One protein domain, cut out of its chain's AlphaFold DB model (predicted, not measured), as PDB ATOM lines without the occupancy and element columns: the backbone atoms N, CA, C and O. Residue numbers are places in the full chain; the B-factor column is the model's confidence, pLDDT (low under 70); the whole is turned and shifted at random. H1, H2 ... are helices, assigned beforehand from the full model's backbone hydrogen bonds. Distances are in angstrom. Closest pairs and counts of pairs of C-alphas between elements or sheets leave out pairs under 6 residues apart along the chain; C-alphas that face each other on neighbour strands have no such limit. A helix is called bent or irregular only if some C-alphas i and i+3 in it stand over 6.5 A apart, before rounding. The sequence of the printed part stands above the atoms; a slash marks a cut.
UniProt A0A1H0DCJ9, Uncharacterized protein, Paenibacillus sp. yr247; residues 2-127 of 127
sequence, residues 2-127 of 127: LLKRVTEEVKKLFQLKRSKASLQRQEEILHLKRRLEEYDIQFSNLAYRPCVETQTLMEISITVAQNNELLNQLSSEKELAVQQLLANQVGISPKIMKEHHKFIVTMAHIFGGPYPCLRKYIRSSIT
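This is residues 2 to 127 of the 127 residues of an uncharacterized protein of Paenibacillus sp. yr247 (UniProt A0A1H0DCJ9). One long helix, H1, sticks out with residues 2 to 20 as an arm from a compact head of shorter helices. In the head H2 crosses the kinked H5, H4 packs on the first part of H5, and H6 stands with its first turn on H1. The 126 printed residues hold six named helices, H1 to H6 in order, and no named strand: all helix. The whole is loose, with a radius of gyration of the C-alphas of 18.8 A, and spans 67 by 29 by 26 A, the arm making the length.

H1, residues 2 to 37, with residues 24 to 28 alone touches H6, residues 116 to 126, about perpendicular at 84 degrees; the closest C-alphas, of Arg 25 and Cys 117, are 6.0 A apart. H2, residues 54 to 65, touches the hub H5, residues 94 to 112, at a steep tilt of 60 degrees, the same way; their closest C-alphas, of Ala 65 and Ala 108, are 4.3 A apart. H3, residues 68 to 73, and H2 only just touch, with 3 pairs of C-alphas within 8 A, and only at the corner, closest at Val 64 and Leu 71, 5.7 A. H4, residues 79 to 90, touches H5 at 90 degrees, closest at the C-alphas of Gln 84 and Pro 94, 5.5 A. H5 is irregular: C-alphas 99 and 102 are 7.9 A apart. Every O i to N i+4 pair is within hydrogen-bond range in H1, H2, H3, H4 and H6, and 13 of 15 in H5.

H1 runs 53.0 A from C-alpha 2 at (-6.960, -29.197, -5.035). H2 measures 16.2 A, H3 8.5 A, H4 16.7 A and H5 23.4 A. H6, 15.6 A, ends with C-alpha 126 at (-33.420, -4.327, 20.814).

The C-alphas farthest apart, of Leu 2 and Ala 81, are 67.4 A apart. The printed part has no cut; the link from H1 to H2 is long. Residues 47 to 48, 50 to 51, 77 and 127 have pLDDT under 70.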
ATOM      1  N   LEU A   2      -5.508 -29.290  -5.280       79.12
ATOM      2  CA  LEU A   2      -6.960 -29.197  -5.035       79.12
ATOM      3  C   LEU A   2      -7.345 -28.312  -3.838       79.12
ATOM      4  O   LEU A   2      -8.212 -27.459  -3.981       79.12
ATOM      5  N   LEU A   3      -6.652 -28.444  -2.698       80.00
ATOM      6  CA  LEU A   3      -6.953 -27.662  -1.491       80.00
ATOM      7  C   LEU A   3      -6.869 -26.146  -1.739       80.00
ATOM      8  O   LEU A   3      -7.810 -25.428  -1.430       80.00
ATOM      9  N   LYS A   4      -5.796 -25.673  -2.394       84.81
ATOM     10  CA  LYS A   4      -5.633 -24.253  -2.762       84.81
ATOM     11  C   LYS A   4      -6.775 -23.755  -3.658       84.81
ATOM     12  O   LYS A   4      -7.297 -22.674  -3.424       84.81
ATOM     13  N   ARG A   5      -7.200 -24.551  -4.649       88.25
ATOM     14  CA  ARG A   5      -8.328 -24.197  -5.528       88.25
ATOM     15  C   ARG A   5      -9.641 -24.092  -4.746       88.25
ATOM     16  O   ARG A   5     -10.375 -23.132  -4.944       88.25
ATOM     17  N   VAL A   6      -9.914 -25.038  -3.847       91.25
ATOM     18  CA  VAL A   6     -11.111 -25.002  -2.989       91.25
ATOM     19  C   VAL A   6     -11.103 -23.755  -2.101       91.25
ATOM     20  O   VAL A   6     -12.115 -23.065  -2.019       91.25
ATOM     21  N   THR A   7      -9.966 -23.414  -1.490       91.44
ATOM     22  CA  THR A   7      -9.843 -22.212  -0.652       91.44
ATOM     23  C   THR A   7     -10.119 -20.925  -1.436       91.44
ATOM     24  O   THR A   7     -10.848 -20.063  -0.945       91.44
ATOM     25  N   GLU A   8      -9.600 -20.799  -2.661       91.31
ATOM     26  CA  GLU A   8      -9.846 -19.622  -3.507       91.31
ATOM     27  C   GLU A   8     -11.313 -19.496  -3.939       91.31
ATOM     28  O   GLU A   8     -11.883 -18.405  -3.882       91.31
ATOM     29  N   GLU A   9     -11.965 -20.600  -4.311       92.19
ATOM     30  CA  GLU A   9     -13.390 -20.587  -4.664       92.19
ATOM     31  C   GLU A   9     -14.268 -20.214  -3.463       92.19
ATOM     32  O   GLU A   9     -15.159 -19.369  -3.571       92.19
ATOM     33  N   VAL A  10     -13.962 -20.747  -2.278       91.75
ATOM     34  CA  VAL A  10     -14.650 -20.375  -1.036       91.75
ATOM     35  C   VAL A  10     -14.480 -18.879  -0.741       91.75
ATOM     36  O   VAL A  10     -15.460 -18.195  -0.440       91.75
ATOM     37  N   LYS A  11     -13.266 -18.333  -0.888       91.44
ATOM     38  CA  LYS A  11     -12.989 -16.903  -0.681       91.44
ATOM     39  C   LYS A  11     -13.801 -16.017  -1.631       91.44
ATOM     40  O   LYS A  11     -14.412 -15.047  -1.176       91.44
ATOM     41  N   LYS A  12     -13.873 -16.371  -2.920       92.81
ATOM     42  CA  LYS A  12     -14.715 -15.671  -3.908       92.81
ATOM     43  C   LYS A  12     -16.192 -15.721  -3.526       92.81
ATOM     44  O   LYS A  12     -16.856 -14.687  -3.535       92.81
ATOM     45  N   LEU A  13     -16.706 -16.888  -3.127       91.50
ATOM     46  CA  LEU A  13     -18.099 -17.040  -2.693       91.50
ATOM     47  C   LEU A  13     -18.429 -16.140  -1.495       91.50
ATOM     48  O   LEU A  13     -19.485 -15.505  -1.479       91.50
ATOM     49  N   PHE A  14     -17.530 -16.036  -0.513       89.44
ATOM     50  CA  PHE A  14     -17.709 -15.132   0.626       89.44
ATOM     51  C   PHE A  14     -17.720 -13.657   0.212       89.44
ATOM     52  O   PHE A  14     -18.586 -12.906   0.665       89.44
ATOM     53  N   GLN A  15     -16.805 -13.238  -0.664       87.25
ATOM     54  CA  GLN A  15     -16.766 -11.864  -1.175       87.25
ATOM     55  C   GLN A  15     -18.034 -11.513  -1.963       87.25
ATOM     56  O   GLN A  15     -18.637 -10.468  -1.719       87.25
ATOM     57  N   LEU A  16     -18.494 -12.417  -2.834       87.50
ATOM     58  CA  LEU A  16     -19.743 -12.262  -3.582       87.50
ATOM     59  C   LEU A  16     -20.950 -12.158  -2.648       87.50
ATOM     60  O   LEU A  16     -21.770 -11.255  -2.807       87.50
ATOM     61  N   LYS A  17     -21.048 -13.029  -1.633       85.94
ATOM     62  CA  LYS A  17     -22.108 -12.944  -0.616       85.94
ATOM     63  C   LYS A  17     -22.076 -11.609   0.130       85.94
ATOM     64  O   LYS A  17     -23.126 -11.001   0.323       85.94
ATOM     65  N   ARG A  18     -20.890 -11.130   0.523       81.00
ATOM     66  CA  ARG A  18     -20.726  -9.841   1.215       81.00
ATOM     67  C   ARG A  18     -21.145  -8.664   0.332       81.00
ATOM     68  O   ARG A  18     -21.838  -7.774   0.817       81.00
ATOM     69  N   SER A  19     -20.761  -8.681  -0.944       84.94
ATOM     70  CA  SER A  19     -21.155  -7.670  -1.929       84.94
ATOM     71  C   SER A  19     -22.672  -7.660  -2.135       84.94
ATOM     72  O   SER A  19     -23.296  -6.615  -1.962       84.94
ATOM     73  N   LYS A  20     -23.290  -8.830  -2.356       86.38
ATOM     74  CA  LYS A  20     -24.752  -8.966  -2.475       86.38
ATOM     75  C   LYS A  20     -25.493  -8.448  -1.244       86.38
ATOM     76  O   LYS A  20     -26.435  -7.680  -1.384       86.38
ATOM     77  N   ALA A  21     -25.040  -8.800  -0.041       84.06
ATOM     78  CA  ALA A  21     -25.639  -8.296   1.194       84.06
ATOM     79  C   ALA A  21     -25.502  -6.769   1.334       84.06
ATOM     80  O   ALA A  21     -26.359  -6.124   1.932       84.06
ATOM     81  N   SER A  22     -24.424  -6.178   0.807       87.94
ATOM     82  CA  SER A  22     -24.253  -4.723   0.792       87.94
ATOM     83  C   SER A  22     -25.219  -4.043  -0.173       87.94
ATOM     84  O   SER A  22     -25.842  -3.056   0.208       87.94
ATOM     85  N   LEU A  23     -25.368  -4.593  -1.381       92.56
ATOM     86  CA  LEU A  23     -26.318  -4.100  -2.379       92.56
ATOM     87  C   LEU A  23     -27.755  -4.186  -1.858       92.56
ATOM     88  O   LEU A  23     -28.460  -3.186  -1.867       92.56
ATOM     89  N   GLN A  24     -28.138  -5.328  -1.282       94.06
ATOM     90  CA  GLN A  24     -29.470  -5.524  -0.715       94.06
ATOM     91  C   GLN A  24     -29.802  -4.494   0.377       94.06
ATOM     92  O   GLN A  24     -30.899  -3.947   0.396       94.06
ATOM     93  N   ARG A  25     -28.855  -4.171   1.272       94.62
ATOM     94  CA  ARG A  25     -29.064  -3.106   2.271       94.62
ATOM     95  C   ARG A  25     -29.311  -1.748   1.623       94.62
ATOM     96  O   ARG A  25     -30.186  -1.015   2.068       94.62
ATOM     97  N   GLN A  26     -28.530  -1.406   0.604       95.75
ATOM     98  CA  GLN A  26     -28.673  -0.134  -0.096       95.75
ATOM     99  C   GLN A  26     -30.021  -0.047  -0.823       95.75
ATOM    100  O   GLN A  26     -30.695   0.978  -0.736       95.75
ATOM    101  N   GLU A  27     -30.440  -1.127  -1.479       96.75
ATOM    102  CA  GLU A  27     -31.753  -1.240  -2.120       96.75
ATOM    103  C   GLU A  27     -32.891  -1.097  -1.105       96.75
ATOM    104  O   GLU A  27     -33.810  -0.315  -1.339       96.75
ATOM    105  N   GLU A  28     -32.806  -1.775   0.045       97.62
ATOM    106  CA  GLU A  28     -33.789  -1.654   1.127       97.62
ATOM    107  C   GLU A  28     -33.894  -0.213   1.646       97.62
ATOM    108  O   GLU A  28     -35.001   0.300   1.793       97.62
ATOM    109  N   ILE A  29     -32.765   0.468   1.872       96.00
ATOM    110  CA  ILE A  29     -32.741   1.865   2.338       96.00
ATOM    111  C   ILE A  29     -33.381   2.799   1.302       96.00
ATOM    112  O   ILE A  29     -34.208   3.640   1.658       96.00
ATOM    113  N   LEU A  30     -33.028   2.657   0.021       96.69
ATOM    114  CA  LEU A  30     -33.578   3.484  -1.059       96.69
ATOM    115  C   LEU A  30     -35.062   3.207  -1.307       96.69
ATOM    116  O   LEU A  30     -35.819   4.117  -1.647       96.69
ATOM    117  N   HIS A  31     -35.484   1.953  -1.174       97.00
ATOM    118  CA  HIS A  31     -36.886   1.578  -1.270       97.00
ATOM    119  C   HIS A  31     -37.689   2.151  -0.098       97.00
ATOM    120  O   HIS A  31     -38.715   2.790  -0.323       97.00
ATOM    121  N   LEU A  32     -37.198   1.998   1.137       96.44
ATOM    122  CA  LEU A  32     -37.848   2.549   2.323       96.44
ATOM    123  C   LEU A  32     -37.965   4.072   2.236       96.44
ATOM    124  O   LEU A  32     -39.034   4.603   2.506       96.44
ATOM    125  N   LYS A  33     -36.900   4.763   1.810       95.44
ATOM    126  CA  LYS A  33     -36.916   6.219   1.631       95.44
ATOM    127  C   LYS A  33     -38.077   6.662   0.735       95.44
ATOM    128  O   LYS A  33     -38.875   7.488   1.154       95.44
ATOM    129  N   ARG A  34     -38.200   6.059  -0.453       94.69
ATOM    130  CA  ARG A  34     -39.287   6.358  -1.402       94.69
ATOM    131  C   ARG A  34     -40.663   6.071  -0.812       94.69
ATOM    132  O   ARG A  34     -41.589   6.836  -1.027       94.69
ATOM    133  N   ARG A  35     -40.794   4.986  -0.043       92.56
ATOM    134  CA  ARG A  35     -42.066   4.630   0.593       92.56
ATOM    135  C   ARG A  35     -42.490   5.649   1.650       92.56
ATOM    136  O   ARG A  35     -43.669   5.942   1.760       92.56
ATOM    137  N   LEU A  36     -41.537   6.183   2.412       92.50
ATOM    138  CA  LEU A  36     -41.787   7.176   3.461       92.50
ATOM    139  C   LEU A  36     -42.096   8.573   2.916       92.50
ATOM    140  O   LEU A  36     -42.814   9.327   3.568       92.50
ATOM    141  N   GLU A  37     -41.611   8.900   1.717       91.00
ATOM    142  CA  GLU A  37     -41.949  10.152   1.030       91.00
ATOM    143  C   GLU A  37     -43.461  10.261   0.750       91.00
ATOM    144  O   GLU A  37     -44.002  11.360   0.805       91.00
ATOM    145  N   GLU A  38     -44.175   9.138   0.573       88.38
ATOM    146  CA  GLU A  38     -45.648   9.110   0.460       88.38
ATOM    147  C   GLU A  38     -46.370   9.577   1.745       88.38
ATOM    148  O   GLU A  38     -47.558   9.881   1.708       88.38
ATOM    149  N   TYR A  39     -45.656   9.634   2.873       86.81
ATOM    150  CA  TYR A  39     -46.154  10.010   4.202       86.81
ATOM    151  C   TYR A  39     -45.534  11.332   4.686       86.81
ATOM    152  O   TYR A  39     -45.633  11.667   5.864       86.81
ATOM    153  N   ASP A  40     -44.833  12.056   3.807       88.31
ATOM    154  CA  ASP A  40     -44.083  13.276   4.139       88.31
ATOM    155  C   ASP A  40     -43.001  13.059   5.230       88.31
ATOM    156  O   ASP A  40     -42.600  13.942   6.005       88.31
ATOM    157  N   ILE A  41     -42.493  11.822   5.300       90.44
ATOM    158  CA  ILE A  41     -41.443  11.399   6.224       90.44
ATOM    159  C   ILE A  41     -40.114  11.336   5.470       90.44
ATOM    160  O   ILE A  41     -39.968  10.665   4.452       90.44
ATOM    161  N   GLN A  42     -39.098  11.997   6.022       91.31
ATOM    162  CA  GLN A  42     -37.730  11.970   5.511       91.31
ATOM    163  C   GLN A  42     -36.796  11.428   6.589       91.31
ATOM    164  O   GLN A  42     -36.970  11.708   7.771       91.31
ATOM    165  N   PHE A  43     -35.729  10.720   6.216       88.69
ATOM    166  CA  PHE A  43     -34.771  10.233   7.220       88.69
ATOM    167  C   PHE A  43     -34.135  11.354   8.056       88.69
ATOM    168  O   PHE A  43     -33.880  11.158   9.239       88.69
ATOM    169  N   SER A  44     -33.943  12.543   7.478       86.25
ATOM    170  CA  SER A  44     -33.466  13.741   8.185       86.25
ATOM    171  C   SER A  44     -34.410  14.207   9.298       86.25
ATOM    172  O   SER A  44     -33.963  14.844  10.247       86.25
ATOM    173  N   ASN A  45     -35.704  13.892   9.191       84.06
ATOM    174  CA  ASN A  45     -36.742  14.281  10.140       84.06
ATOM    175  C   ASN A  45     -37.241  13.109  11.007       84.06
ATOM    176  O   ASN A  45     -38.199  13.273  11.766       84.06
ATOM    177  N   LEU A  46     -36.556  11.958  10.944       81.62
ATOM    178  CA  LEU A  46     -36.821  10.764  11.743       81.62
ATOM    179  C   LEU A  46     -36.258  10.898  13.169       81.62
ATOM    180  O   LEU A  46     -35.487  10.067  13.644       81.62
ATOM    181  N   ALA A  47     -36.580  11.994  13.851       67.50
ATOM    182  CA  ALA A  47     -36.105  12.222  15.205       67.50
ATOM    183  C   ALA A  47     -36.843  11.291  16.180       67.50
ATOM    184  O   ALA A  47     -38.053  11.407  16.367       67.50
ATOM    185  N   TYR A  48     -36.107  10.387  16.827       69.19
ATOM    186  CA  TYR A  48     -36.593   9.633  17.979       69.19
ATOM    187  C   TYR A  48     -36.179  10.345  19.269       69.19
ATOM    188  O   TYR A  48     -35.029  10.761  19.421       69.19
ATOM    189  N   ARG A  49     -37.117  10.478  20.210       71.62
ATOM    190  CA  ARG A  49     -36.849  10.926  21.580       71.62
ATOM    191  C   ARG A  49     -37.289   9.821  22.543       71.62
ATOM    192  O   ARG A  49     -38.400   9.326  22.378       71.62
ATOM    193  N   PRO A  50     -36.490   9.456  23.555       64.56
ATOM    194  CA  PRO A  50     -36.862   8.436  24.531       64.56
ATOM    195  C   PRO A  50     -37.844   9.006  25.572       64.56
ATOM    196  O   PRO A  50     -37.513   9.136  26.745       64.56
ATOM    197  N   CYS A  51     -39.035   9.424  25.133       69.88
ATOM    198  CA  CYS A  51     -40.114   9.890  26.017       69.88
ATOM    199  C   CYS A  51     -41.033   8.740  26.470       69.88
ATOM    200  O   CYS A  51     -41.757   8.871  27.453       69.88
ATOM    201  N   VAL A  52     -41.005   7.620  25.746       76.06
ATOM    202  CA  VAL A  52     -41.778   6.400  25.995       76.06
ATOM    203  C   VAL A  52     -40.852   5.210  25.825       76.06
ATOM    204  O   VAL A  52     -39.887   5.280  25.057       76.06
ATOM    205  N   GLU A  53     -41.167   4.113  26.506       82.69
ATOM    206  CA  GLU A  53     -40.506   2.835  26.282       82.69
ATOM    207  C   GLU A  53     -40.559   2.459  24.796       82.69
ATOM    208  O   GLU A  53     -41.624   2.362  24.181       82.69
ATOM    209  N   THR A  54     -39.383   2.238  24.202       84.06
ATOM    210  CA  THR A  54     -39.249   1.816  22.800       84.06
ATOM    211  C   THR A  54     -40.106   0.587  22.508       84.06
ATOM    212  O   THR A  54     -40.686   0.492  21.432       84.06
ATOM    213  N   GLN A  55     -40.235  -0.316  23.483       87.25
ATOM    214  CA  GLN A  55     -41.029  -1.536  23.385       87.25
ATOM    215  C   GLN A  55     -42.505  -1.252  23.059       87.25
ATOM    216  O   GLN A  55     -43.039  -1.827  22.113       87.25
ATOM    217  N   THR A  56     -43.130  -0.288  23.740       89.06
ATOM    218  CA  THR A  56     -44.519   0.122  23.485       89.06
ATOM    219  C   THR A  56     -44.707   0.637  22.058       89.06
ATOM    220  O   THR A  56     -45.646   0.258  21.357       89.06
ATOM    221  N   LEU A  57     -43.786   1.480  21.577       89.50
ATOM    222  CA  LEU A  57     -43.845   2.010  20.210       89.50
ATOM    223  C   LEU A  57     -43.638   0.908  19.163       89.50
ATOM    224  O   LEU A  57     -44.251   0.938  18.095       89.50
ATOM    225  N   MET A  58     -42.791  -0.074  19.467       90.25
ATOM    226  CA  MET A  58     -42.556  -1.237  18.614       90.25
ATOM    227  C   MET A  58     -43.796  -2.132  18.514       90.25
ATOM    228  O   MET A  58     -44.137  -2.562  17.413       90.25
ATOM    229  N   GLU A  59     -44.511  -2.360  19.614       90.50
ATOM    230  CA  GLU A  59     -45.767  -3.126  19.634       90.50
ATOM    231  C   GLU A  59     -46.866  -2.462  18.797       90.50
ATOM    232  O   GLU A  59     -47.516  -3.126  17.980       90.50
ATOM    233  N   ILE A  60     -47.011  -1.136  18.913       90.81
ATOM    234  CA  ILE A  60     -47.921  -0.361  18.057       90.81
ATOM    235  C   ILE A  60     -47.521  -0.526  16.587       90.81
ATOM    236  O   ILE A  60     -48.356  -0.826  15.736       90.81
ATOM    237  N   SER A  61     -46.230  -0.387  16.282       92.50
ATOM    238  CA  SER A  61     -45.715  -0.490  14.913       92.50
ATOM    239  C   SER A  61     -45.971  -1.862  14.287       92.50
ATOM    240  O   SER A  61     -46.315  -1.946  13.111       92.50
ATOM    241  N   ILE A  62     -45.827  -2.943  15.061       92.12
ATOM    242  CA  ILE A  62     -46.111  -4.312  14.609       92.12
ATOM    243  C   ILE A  62     -47.613  -4.502  14.373       92.12
ATOM    244  O   ILE A  62     -47.992  -5.082  13.356       92.12
ATOM    245  N   THR A  63     -48.461  -3.974  15.259       91.19
ATOM    246  CA  THR A  63     -49.924  -3.996  15.087       91.19
ATOM    247  C   THR A  63     -50.338  -3.293  13.793       91.19
ATOM    248  O   THR A  63     -51.092  -3.844  12.993       91.19
ATOM    249  N   VAL A  64     -49.784  -2.104  13.535       92.06
ATOM    250  CA  VAL A  64     -50.032  -1.351  12.297       92.06
ATOM    251  C   VAL A  64     -49.486  -2.099  11.075       92.06
ATOM    252  O   VAL A  64     -50.164  -2.173  10.056       92.06
ATOM    253  N   ALA A  65     -48.303  -2.713  11.164       92.56
ATOM    254  CA  ALA A  65     -47.715  -3.489  10.066       92.56
ATOM    255  C   ALA A  65     -48.586  -4.675   9.617       92.56
ATOM    256  O   ALA A  65     -48.525  -5.080   8.458       92.56
ATOM    257  N   GLN A  66     -49.368  -5.249  10.534       91.19
ATOM    258  CA  GLN A  66     -50.268  -6.369  10.258       91.19
ATOM    259  C   GLN A  66     -51.605  -5.924   9.653       91.19
ATOM    260  O   GLN A  66     -52.358  -6.761   9.156       91.19
ATOM    261  N   ASN A  67     -51.901  -4.621   9.659       89.31
ATOM    262  CA  ASN A  67     -53.151  -4.067   9.163       89.31
ATOM    263  C   ASN A  67     -52.887  -2.913   8.183       89.31
ATOM    264  O   ASN A  67     -52.741  -1.751   8.563       89.31
ATOM    265  N   ASN A  68     -52.885  -3.243   6.888       83.38
ATOM    266  CA  ASN A  68     -52.676  -2.270   5.813       83.38
ATOM    267  C   ASN A  68     -53.708  -1.131   5.817       83.38
ATOM    268  O   ASN A  68     -53.391  -0.031   5.375       83.38
ATOM    269  N   GLU A  69     -54.928  -1.369   6.307       86.56
ATOM    270  CA  GLU A  69     -55.939  -0.318   6.410       86.56
ATOM    271  C   GLU A  69     -55.531   0.729   7.453       86.56
ATOM    272  O   GLU A  69     -55.559   1.919   7.152       86.56
ATOM    273  N   LEU A  70     -55.064   0.297   8.631       86.12
ATOM    274  CA  LEU A  70     -54.541   1.209   9.657       86.12
ATOM    275  C   LEU A  70     -53.328   1.993   9.149       86.12
ATOM    276  O   LEU A  70     -53.243   3.200   9.371       86.12
ATOM    277  N   LEU A  71     -52.415   1.329   8.435       85.25
ATOM    278  CA  LEU A  71     -51.239   1.983   7.863       85.25
ATOM    279  C   LEU A  71     -51.621   3.055   6.830       85.25
ATOM    280  O   LEU A  71     -51.095   4.161   6.884       85.25
ATOM    281  N   ASN A  72     -52.577   2.765   5.944       82.88
ATOM    282  CA  ASN A  72     -53.072   3.734   4.961       82.88
ATOM    283  C   ASN A  72     -53.862   4.879   5.610       82.88
ATOM    284  O   ASN A  72     -53.867   6.003   5.120       82.88
ATOM    285  N   GLN A  73     -54.564   4.617   6.712       85.00
ATOM    286  CA  GLN A  73     -55.297   5.665   7.415       85.00
ATOM    287  C   GLN A  73     -54.352   6.645   8.131       85.00
ATOM    288  O   GLN A  73     -54.698   7.822   8.243       85.00
ATOM    289  N   LEU A  74     -53.153   6.201   8.531       80.25
ATOM    290  CA  LEU A  74     -52.094   7.046   9.103       80.25
ATOM    291  C   LEU A  74     -51.454   8.025   8.097       80.25
ATOM    292  O   LEU A  74     -50.750   8.926   8.536       80.25
ATOM    293  N   SER A  75     -51.702   7.888   6.788       72.50
ATOM    294  CA  SER A  75     -51.335   8.880   5.752       72.50
ATOM    295  C   SER A  75     -52.501   9.744   5.271       72.50
ATOM    296  O   SER A  75     -52.343  10.532   4.341       72.50
ATOM    297  N   SER A  76     -53.689   9.590   5.855       73.38
ATOM    298  CA  SER A  76     -54.921  10.210   5.353       73.38
ATOM    299  C   SER A  76     -55.483  11.260   6.311       73.38
ATOM    300  O   SER A  76     -55.070  11.358   7.462       73.38
ATOM    301  N   GLU A  77     -56.538  11.962   5.893       65.88
ATOM    302  CA  GLU A  77     -57.330  12.855   6.760       65.88
ATOM    303  C   GLU A  77     -57.861  12.166   8.039       65.88
ATOM    304  O   GLU A  77     -58.221  12.832   9.008       65.88
ATOM    305  N   LYS A  78     -57.888  10.824   8.071       72.06
ATOM    306  CA  LYS A  78     -58.293  10.013   9.229       72.06
ATOM    307  C   LYS A  78     -57.160   9.742  10.230       72.06
ATOM    308  O   LYS A  78     -57.397   9.033  11.209       72.06
ATOM    309  N   GLU A  79     -55.969  10.306  10.026       79.88
ATOM    310  CA  GLU A  79     -54.784  10.085  10.867       79.88
ATOM    311  C   GLU A  79     -55.093  10.293  12.357       79.88
ATOM    312  O   GLU A  79     -54.767   9.443  13.185       79.88
ATOM    313  N   LEU A  80     -55.800  11.375  12.707       81.38
ATOM    314  CA  LEU A  80     -56.120  11.696  14.100       81.38
ATOM    315  C   LEU A  80     -56.981  10.615  14.776       81.38
ATOM    316  O   LEU A  80     -56.724  10.258  15.926       81.38
ATOM    317  N   ALA A  81     -57.989  10.086  14.075       82.00
ATOM    318  CA  ALA A  81     -58.895   9.075  14.623       82.00
ATOM    319  C   ALA A  81     -58.159   7.753  14.886       82.00
ATOM    320  O   ALA A  81     -58.346   7.129  15.932       82.00
ATOM    321  N   VAL A  82     -57.265   7.359  13.976       83.88
ATOM    322  CA  VAL A  82     -56.430   6.164  14.151       83.88
ATOM    323  C   VAL A  82     -55.416   6.351  15.266       83.88
ATOM    324  O   VAL A  82     -55.253   5.459  16.096       83.88
ATOM    325  N   GLN A  83     -54.777   7.520  15.341       83.56
ATOM    326  CA  GLN A  83     -53.862   7.842  16.432       83.56
ATOM    327  C   GLN A  83     -54.561   7.753  17.793       83.56
ATOM    328  O   GLN A  83     -53.997   7.181  18.720       83.56
ATOM    329  N   GLN A  84     -55.794   8.254  17.915       84.94
ATOM    330  CA  GLN A  84     -56.583   8.143  19.146       84.94
ATOM    331  C   GLN A  84     -56.954   6.692  19.477       84.94
ATOM    332  O   GLN A  84     -56.817   6.275  20.626       84.94
ATOM    333  N   LEU A  85     -57.386   5.910  18.483       87.25
ATOM    334  CA  LEU A  85     -57.739   4.501  18.665       87.25
ATOM    335  C   LEU A  85     -56.541   3.681  19.157       87.25
ATOM    336  O   LEU A  85     -56.642   2.985  20.166       87.25
ATOM    337  N   LEU A  86     -55.400   3.796  18.476       85.31
ATOM    338  CA  LEU A  86     -54.172   3.088  18.835       85.31
ATOM    339  C   LEU A  86     -53.632   3.555  20.196       85.31
ATOM    340  O   LEU A  86     -53.163   2.742  20.988       85.31
ATOM    341  N   ALA A  87     -53.735   4.853  20.499       83.94
ATOM    342  CA  ALA A  87     -53.322   5.403  21.786       83.94
ATOM    343  C   ALA A  87     -54.138   4.805  22.945       83.94
ATOM    344  O   ALA A  87     -53.561   4.370  23.941       83.94
ATOM    345  N   ASN A  88     -55.458   4.686  22.774       85.62
ATOM    346  CA  ASN A  88     -56.349   4.075  23.762       85.62
ATOM    347  C   ASN A  88     -56.063   2.583  23.978       85.62
ATOM    348  O   ASN A  88     -56.128   2.116  25.112       85.62
ATOM    349  N   GLN A  89     -55.732   1.835  22.920       85.00
ATOM    350  CA  GLN A  89     -55.440   0.398  23.018       85.00
ATOM    351  C   GLN A  89     -54.200   0.093  23.864       85.00
ATOM    352  O   GLN A  89     -54.160  -0.931  24.538       85.00
ATOM    353  N   VAL A  90     -53.202   0.976  23.824       83.44
ATOM    354  CA  VAL A  90     -51.899   0.768  24.479       83.44
ATOM    355  C   VAL A  90     -51.719   1.684  25.701       83.44
ATOM    356  O   VAL A  90     -50.680   1.682  26.353       83.44
ATOM    357  N   GLY A  91     -52.743   2.469  26.054       84.38
ATOM    358  CA  GLY A  91     -52.742   3.324  27.243       84.38
ATOM    359  C   GLY A  91     -51.805   4.534  27.163       84.38
ATOM    360  O   GLY A  91     -51.379   5.041  28.200       84.38
ATOM    361  N   ILE A  92     -51.475   5.015  25.960       85.56
ATOM    362  CA  ILE A  92     -50.663   6.228  25.770       85.56
ATOM    363  C   ILE A  92     -51.539   7.437  25.433       85.56
ATOM    364  O   ILE A  92     -52.657   7.302  24.950       85.56
ATOM    365  N   SER A  93     -51.042   8.653  25.676       86.62
ATOM    366  CA  SER A  93     -51.795   9.860  25.308       86.62
ATOM    367  C   SER A  93     -51.760  10.114  23.788       86.62
ATOM    368  O   SER A  93     -50.744   9.837  23.143       86.62
ATOM    369  N   PRO A  94     -52.798  10.740  23.197       84.38
ATOM    370  CA  PRO A  94     -52.778  11.140  21.785       84.38
ATOM    371  C   PRO A  94     -51.613  12.075  21.431       84.38
ATOM    372  O   PRO A  94     -51.090  12.030  20.321       84.38
ATOM    373  N   LYS A  95     -51.167  12.903  22.389       85.69
ATOM    374  CA  LYS A  95     -49.999  13.778  22.221       85.69
ATOM    375  C   LYS A  95     -48.728  12.963  21.975       85.69
ATOM    376  O   LYS A  95     -48.001  13.248  21.029       85.69
ATOM    377  N   ILE A  96     -48.497  11.942  22.797       86.31
ATOM    378  CA  ILE A  96     -47.356  11.030  22.671       86.31
ATOM    379  C   ILE A  96     -47.404  10.300  21.324       86.31
ATOM    380  O   ILE A  96     -46.407  10.253  20.608       86.31
ATOM    381  N   MET A  97     -48.574   9.779  20.943       86.94
ATOM    382  CA  MET A  97     -48.762   9.120  19.649       86.94
ATOM    383  C   MET A  97     -48.378  10.045  18.486       86.94
ATOM    384  O   MET A  97     -47.602   9.659  17.612       86.94
ATOM    385  N   LYS A  98     -48.862  11.292  18.509       87.25
ATOM    386  CA  LYS A  98     -48.547  12.298  17.490       87.25
ATOM    387  C   LYS A  98     -47.056  12.641  17.455       87.25
ATOM    388  O   LYS A  98     -46.495  12.800  16.375       87.25
ATOM    389  N   GLU A  99     -46.386  12.737  18.601       86.94
ATOM    390  CA  GLU A  99     -44.938  12.993  18.662       86.94
ATOM    391  C   GLU A  99     -44.110  11.832  18.081       86.94
ATOM    392  O   GLU A  99     -43.063  12.069  17.475       86.94
ATOM    393  N   HIS A 100     -44.598  10.594  18.192       89.88
ATOM    394  CA  HIS A 100     -43.910   9.391  17.713       89.88
ATOM    395  C   HIS A 100     -44.446   8.824  16.385       89.88
ATOM    396  O   HIS A 100     -43.957   7.785  15.938       89.88
ATOM    397  N   HIS A 101     -45.388   9.493  15.708       88.50
ATOM    398  CA  HIS A 101     -46.047   8.952  14.507       88.50
ATOM    399  C   HIS A 101     -45.050   8.548  13.409       88.50
ATOM    400  O   HIS A 101     -45.156   7.456  12.856       88.50
ATOM    401  N   LYS A 102     -44.022   9.371  13.145       90.50
ATOM    402  CA  LYS A 102     -43.006   9.081  12.115       90.50
ATOM    403  C   LYS A 102     -42.242   7.801  12.411       90.50
ATOM    404  O   LYS A 102     -41.951   7.027  11.500       90.50
ATOM    405  N   PHE A 103     -41.927   7.577  13.686       91.44
ATOM    406  CA  PHE A 103     -41.276   6.355  14.137       91.44
ATOM    407  C   PHE A 103     -42.192   5.151  13.902       91.44
ATOM    408  O   PHE A 103     -41.761   4.180  13.286       91.44
ATOM    409  N   ILE A 104     -43.458   5.252  14.315       91.75
ATOM    410  CA  ILE A 104     -44.442   4.169  14.198       91.75
ATOM    411  C   ILE A 104     -44.679   3.789  12.737       91.75
ATOM    412  O   ILE A 104     -44.549   2.621  12.381       91.75
ATOM    413  N   VAL A 105     -44.952   4.768  11.871       92.25
ATOM    414  CA  VAL A 105     -45.153   4.551  10.428       92.25
ATOM    415  C   VAL A 105     -43.912   3.916   9.798       92.25
ATOM    416  O   VAL A 105     -44.011   2.956   9.032       92.25
ATOM    417  N   THR A 106     -42.720   4.390  10.168       94.25
ATOM    418  CA  THR A 106     -41.465   3.847   9.636       94.25
ATOM    419  C   THR A 106     -41.238   2.404  10.045       94.25
ATOM    420  O   THR A 106     -40.943   1.559   9.197       94.25
ATOM    421  N   MET A 107     -41.405   2.092  11.328       94.19
ATOM    422  CA  MET A 107     -41.269   0.727  11.821       94.19
ATOM    423  C   MET A 107     -42.347  -0.179  11.225       94.19
ATOM    424  O   MET A 107     -42.026  -1.288  10.800       94.19
ATOM    425  N   ALA A 108     -43.585   0.299  11.090       94.31
ATOM    426  CA  ALA A 108     -44.664  -0.451  10.462       94.31
ATOM    427  C   ALA A 108     -44.326  -0.837   9.013       94.31
ATOM    428  O   ALA A 108     -44.464  -2.002   8.635       94.31
ATOM    429  N   HIS A 109     -43.773   0.091   8.224       94.62
ATOM    430  CA  HIS A 109     -43.269  -0.233   6.888       94.62
ATOM    431  C   HIS A 109     -42.141  -1.265   6.920       94.62
ATOM    432  O   HIS A 109     -42.150  -2.193   6.114       94.62
ATOM    433  N   ILE A 110     -41.184  -1.148   7.844       95.56
ATOM    434  CA  ILE A 110     -40.066  -2.098   7.941       95.56
ATOM    435  C   ILE A 110     -40.558  -3.515   8.294       95.56
ATOM    436  O   ILE A 110     -40.085  -4.508   7.722       95.56
ATOM    437  N   PHE A 111     -41.519  -3.626   9.213       94.38
ATOM    438  CA  PHE A 111     -42.066  -4.911   9.646       94.38
ATOM    439  C   PHE A 111     -43.038  -5.529   8.637       94.38
ATOM    440  O   PHE A 111     -42.981  -6.743   8.447       94.38
ATOM    441  N   GLY A 112     -43.852  -4.720   7.955       92.44
ATOM    442  CA  GLY A 112     -44.819  -5.185   6.953       92.44
ATOM    443  C   GLY A 112     -44.249  -5.342   5.538       92.44
ATOM    444  O   GLY A 112     -44.833  -6.034   4.710       92.44
ATOM    445  N   GLY A 113     -43.109  -4.715   5.234       92.31
ATOM    446  CA  GLY A 113     -42.529  -4.680   3.888       92.31
ATOM    447  C   GLY A 113     -41.375  -5.664   3.639       92.31
ATOM    448  O   GLY A 113     -40.986  -6.441   4.514       92.31
ATOM    449  N   PRO A 114     -40.760  -5.641   2.443       95.00
ATOM    450  CA  PRO A 114     -39.694  -6.563   2.048       95.00
ATOM    451  C   PRO A 114     -38.302  -6.115   2.544       95.00
ATOM    452  O   PRO A 114     -37.379  -5.957   1.751       95.00
ATOM    453  N   TYR A 115     -38.136  -5.933   3.860       96.62
ATOM    454  CA  TYR A 115     -36.912  -5.376   4.464       96.62
ATOM    455  C   TYR A 115     -36.179  -6.336   5.425       96.62
ATOM    456  O   TYR A 115     -36.056  -6.059   6.625       96.62
ATOM    457  N   PRO A 116     -35.732  -7.520   4.967       95.19
ATOM    458  CA  PRO A 116     -35.078  -8.489   5.840       95.19
ATOM    459  C   PRO A 116     -33.775  -7.972   6.470       95.19
ATOM    460  O   PRO A 116     -33.498  -8.332   7.619       95.19
ATOM    461  N   CYS A 117     -32.982  -7.134   5.788       95.06
ATOM    462  CA  CYS A 117     -31.756  -6.589   6.376       95.06
ATOM    463  C   CYS A 117     -32.066  -5.582   7.485       95.06
ATOM    464  O   CYS A 117     -31.484  -5.682   8.567       95.06
ATOM    465  N   LEU A 118     -32.994  -4.651   7.246       94.94
ATOM    466  CA  LEU A 118     -33.406  -3.666   8.251       94.94
ATOM    467  C   LEU A 118     -34.069  -4.334   9.460       94.94
ATOM    468  O   LEU A 118     -33.715  -4.023  10.595       94.94
ATOM    469  N   ARG A 119     -34.948  -5.325   9.250       95.19
ATOM    470  CA  ARG A 119     -35.527  -6.106  10.359       95.19
ATOM    471  C   ARG A 119     -34.463  -6.824  11.179       95.19
ATOM    472  O   ARG A 119     -34.557  -6.857  12.405       95.19
ATOM    473  N   LYS A 120     -33.459  -7.413  10.521       93.94
ATOM    474  CA  LYS A 120     -32.346  -8.068  11.217       93.94
ATOM    475  C   LYS A 120     -31.560  -7.065  12.060       93.94
ATOM    476  O   LYS A 120     -31.257  -7.375  13.206       93.94
ATOM    477  N   TYR A 121     -31.268  -5.889  11.505       91.94
ATOM    478  CA  TYR A 121     -30.571  -4.815  12.210       91.94
ATOM    479  C   TYR A 121     -31.341  -4.372  13.461       91.94
ATOM    480  O   TYR A 121     -30.792  -4.414  14.557       91.94
ATOM    481  N   ILE A 122     -32.632  -4.061  13.320       90.69
ATOM    482  CA  ILE A 122     -33.479  -3.625  14.439       90.69
ATOM    483  C   ILE A 122     -33.536  -4.685  15.541       90.69
ATOM    484  O   ILE A 122     -33.334  -4.369  16.708       90.69
ATOM    485  N   ARG A 123     -33.742  -5.960  15.185       89.44
ATOM    486  CA  ARG A 123     -33.759  -7.058  16.167       89.44
ATOM    487  C   ARG A 123     -32.448  -7.156  16.945       89.44
ATOM    488  O   ARG A 123     -32.491  -7.337  18.154       89.44
ATOM    489  N   SER A 124     -31.304  -6.983  16.279       87.94
ATOM    490  CA  SER A 124     -29.995  -6.983  16.949       87.94
ATOM    491  C   SER A 124     -29.719  -5.754  17.818       87.94
ATOM    492  O   SER A 124     -28.728  -5.755  18.532       87.94
ATOM    493  N   SER A 125     -30.546  -4.708  17.735       78.44
ATOM    494  CA  SER A 125     -30.406  -3.487  18.539       78.44
ATOM    495  C   SER A 125     -31.361  -3.426  19.733       78.44
ATOM    496  O   SER A 125     -31.161  -2.596  20.611       78.44
ATOM    497  N   ILE A 126     -32.411  -4.254  19.740       71.25
ATOM    498  CA  ILE A 126     -33.420  -4.327  20.814       71.25
ATOM    499  C   ILE A 126     -33.132  -5.498  21.776       71.25
ATOM    500  O   ILE A 126     -33.705  -5.553  22.860       71.25
ATOM    501  N   THR A 127     -32.245  -6.420  21.381       51.72
ATOM    502  CA  THR A 127     -31.747  -7.519  22.231       51.72
ATOM    503  C   THR A 127     -30.490  -7.073  22.961       51.72
ATOM    504  O   THR A 127     -30.353  -7.418  24.152       51.72
TER     505      THR A 127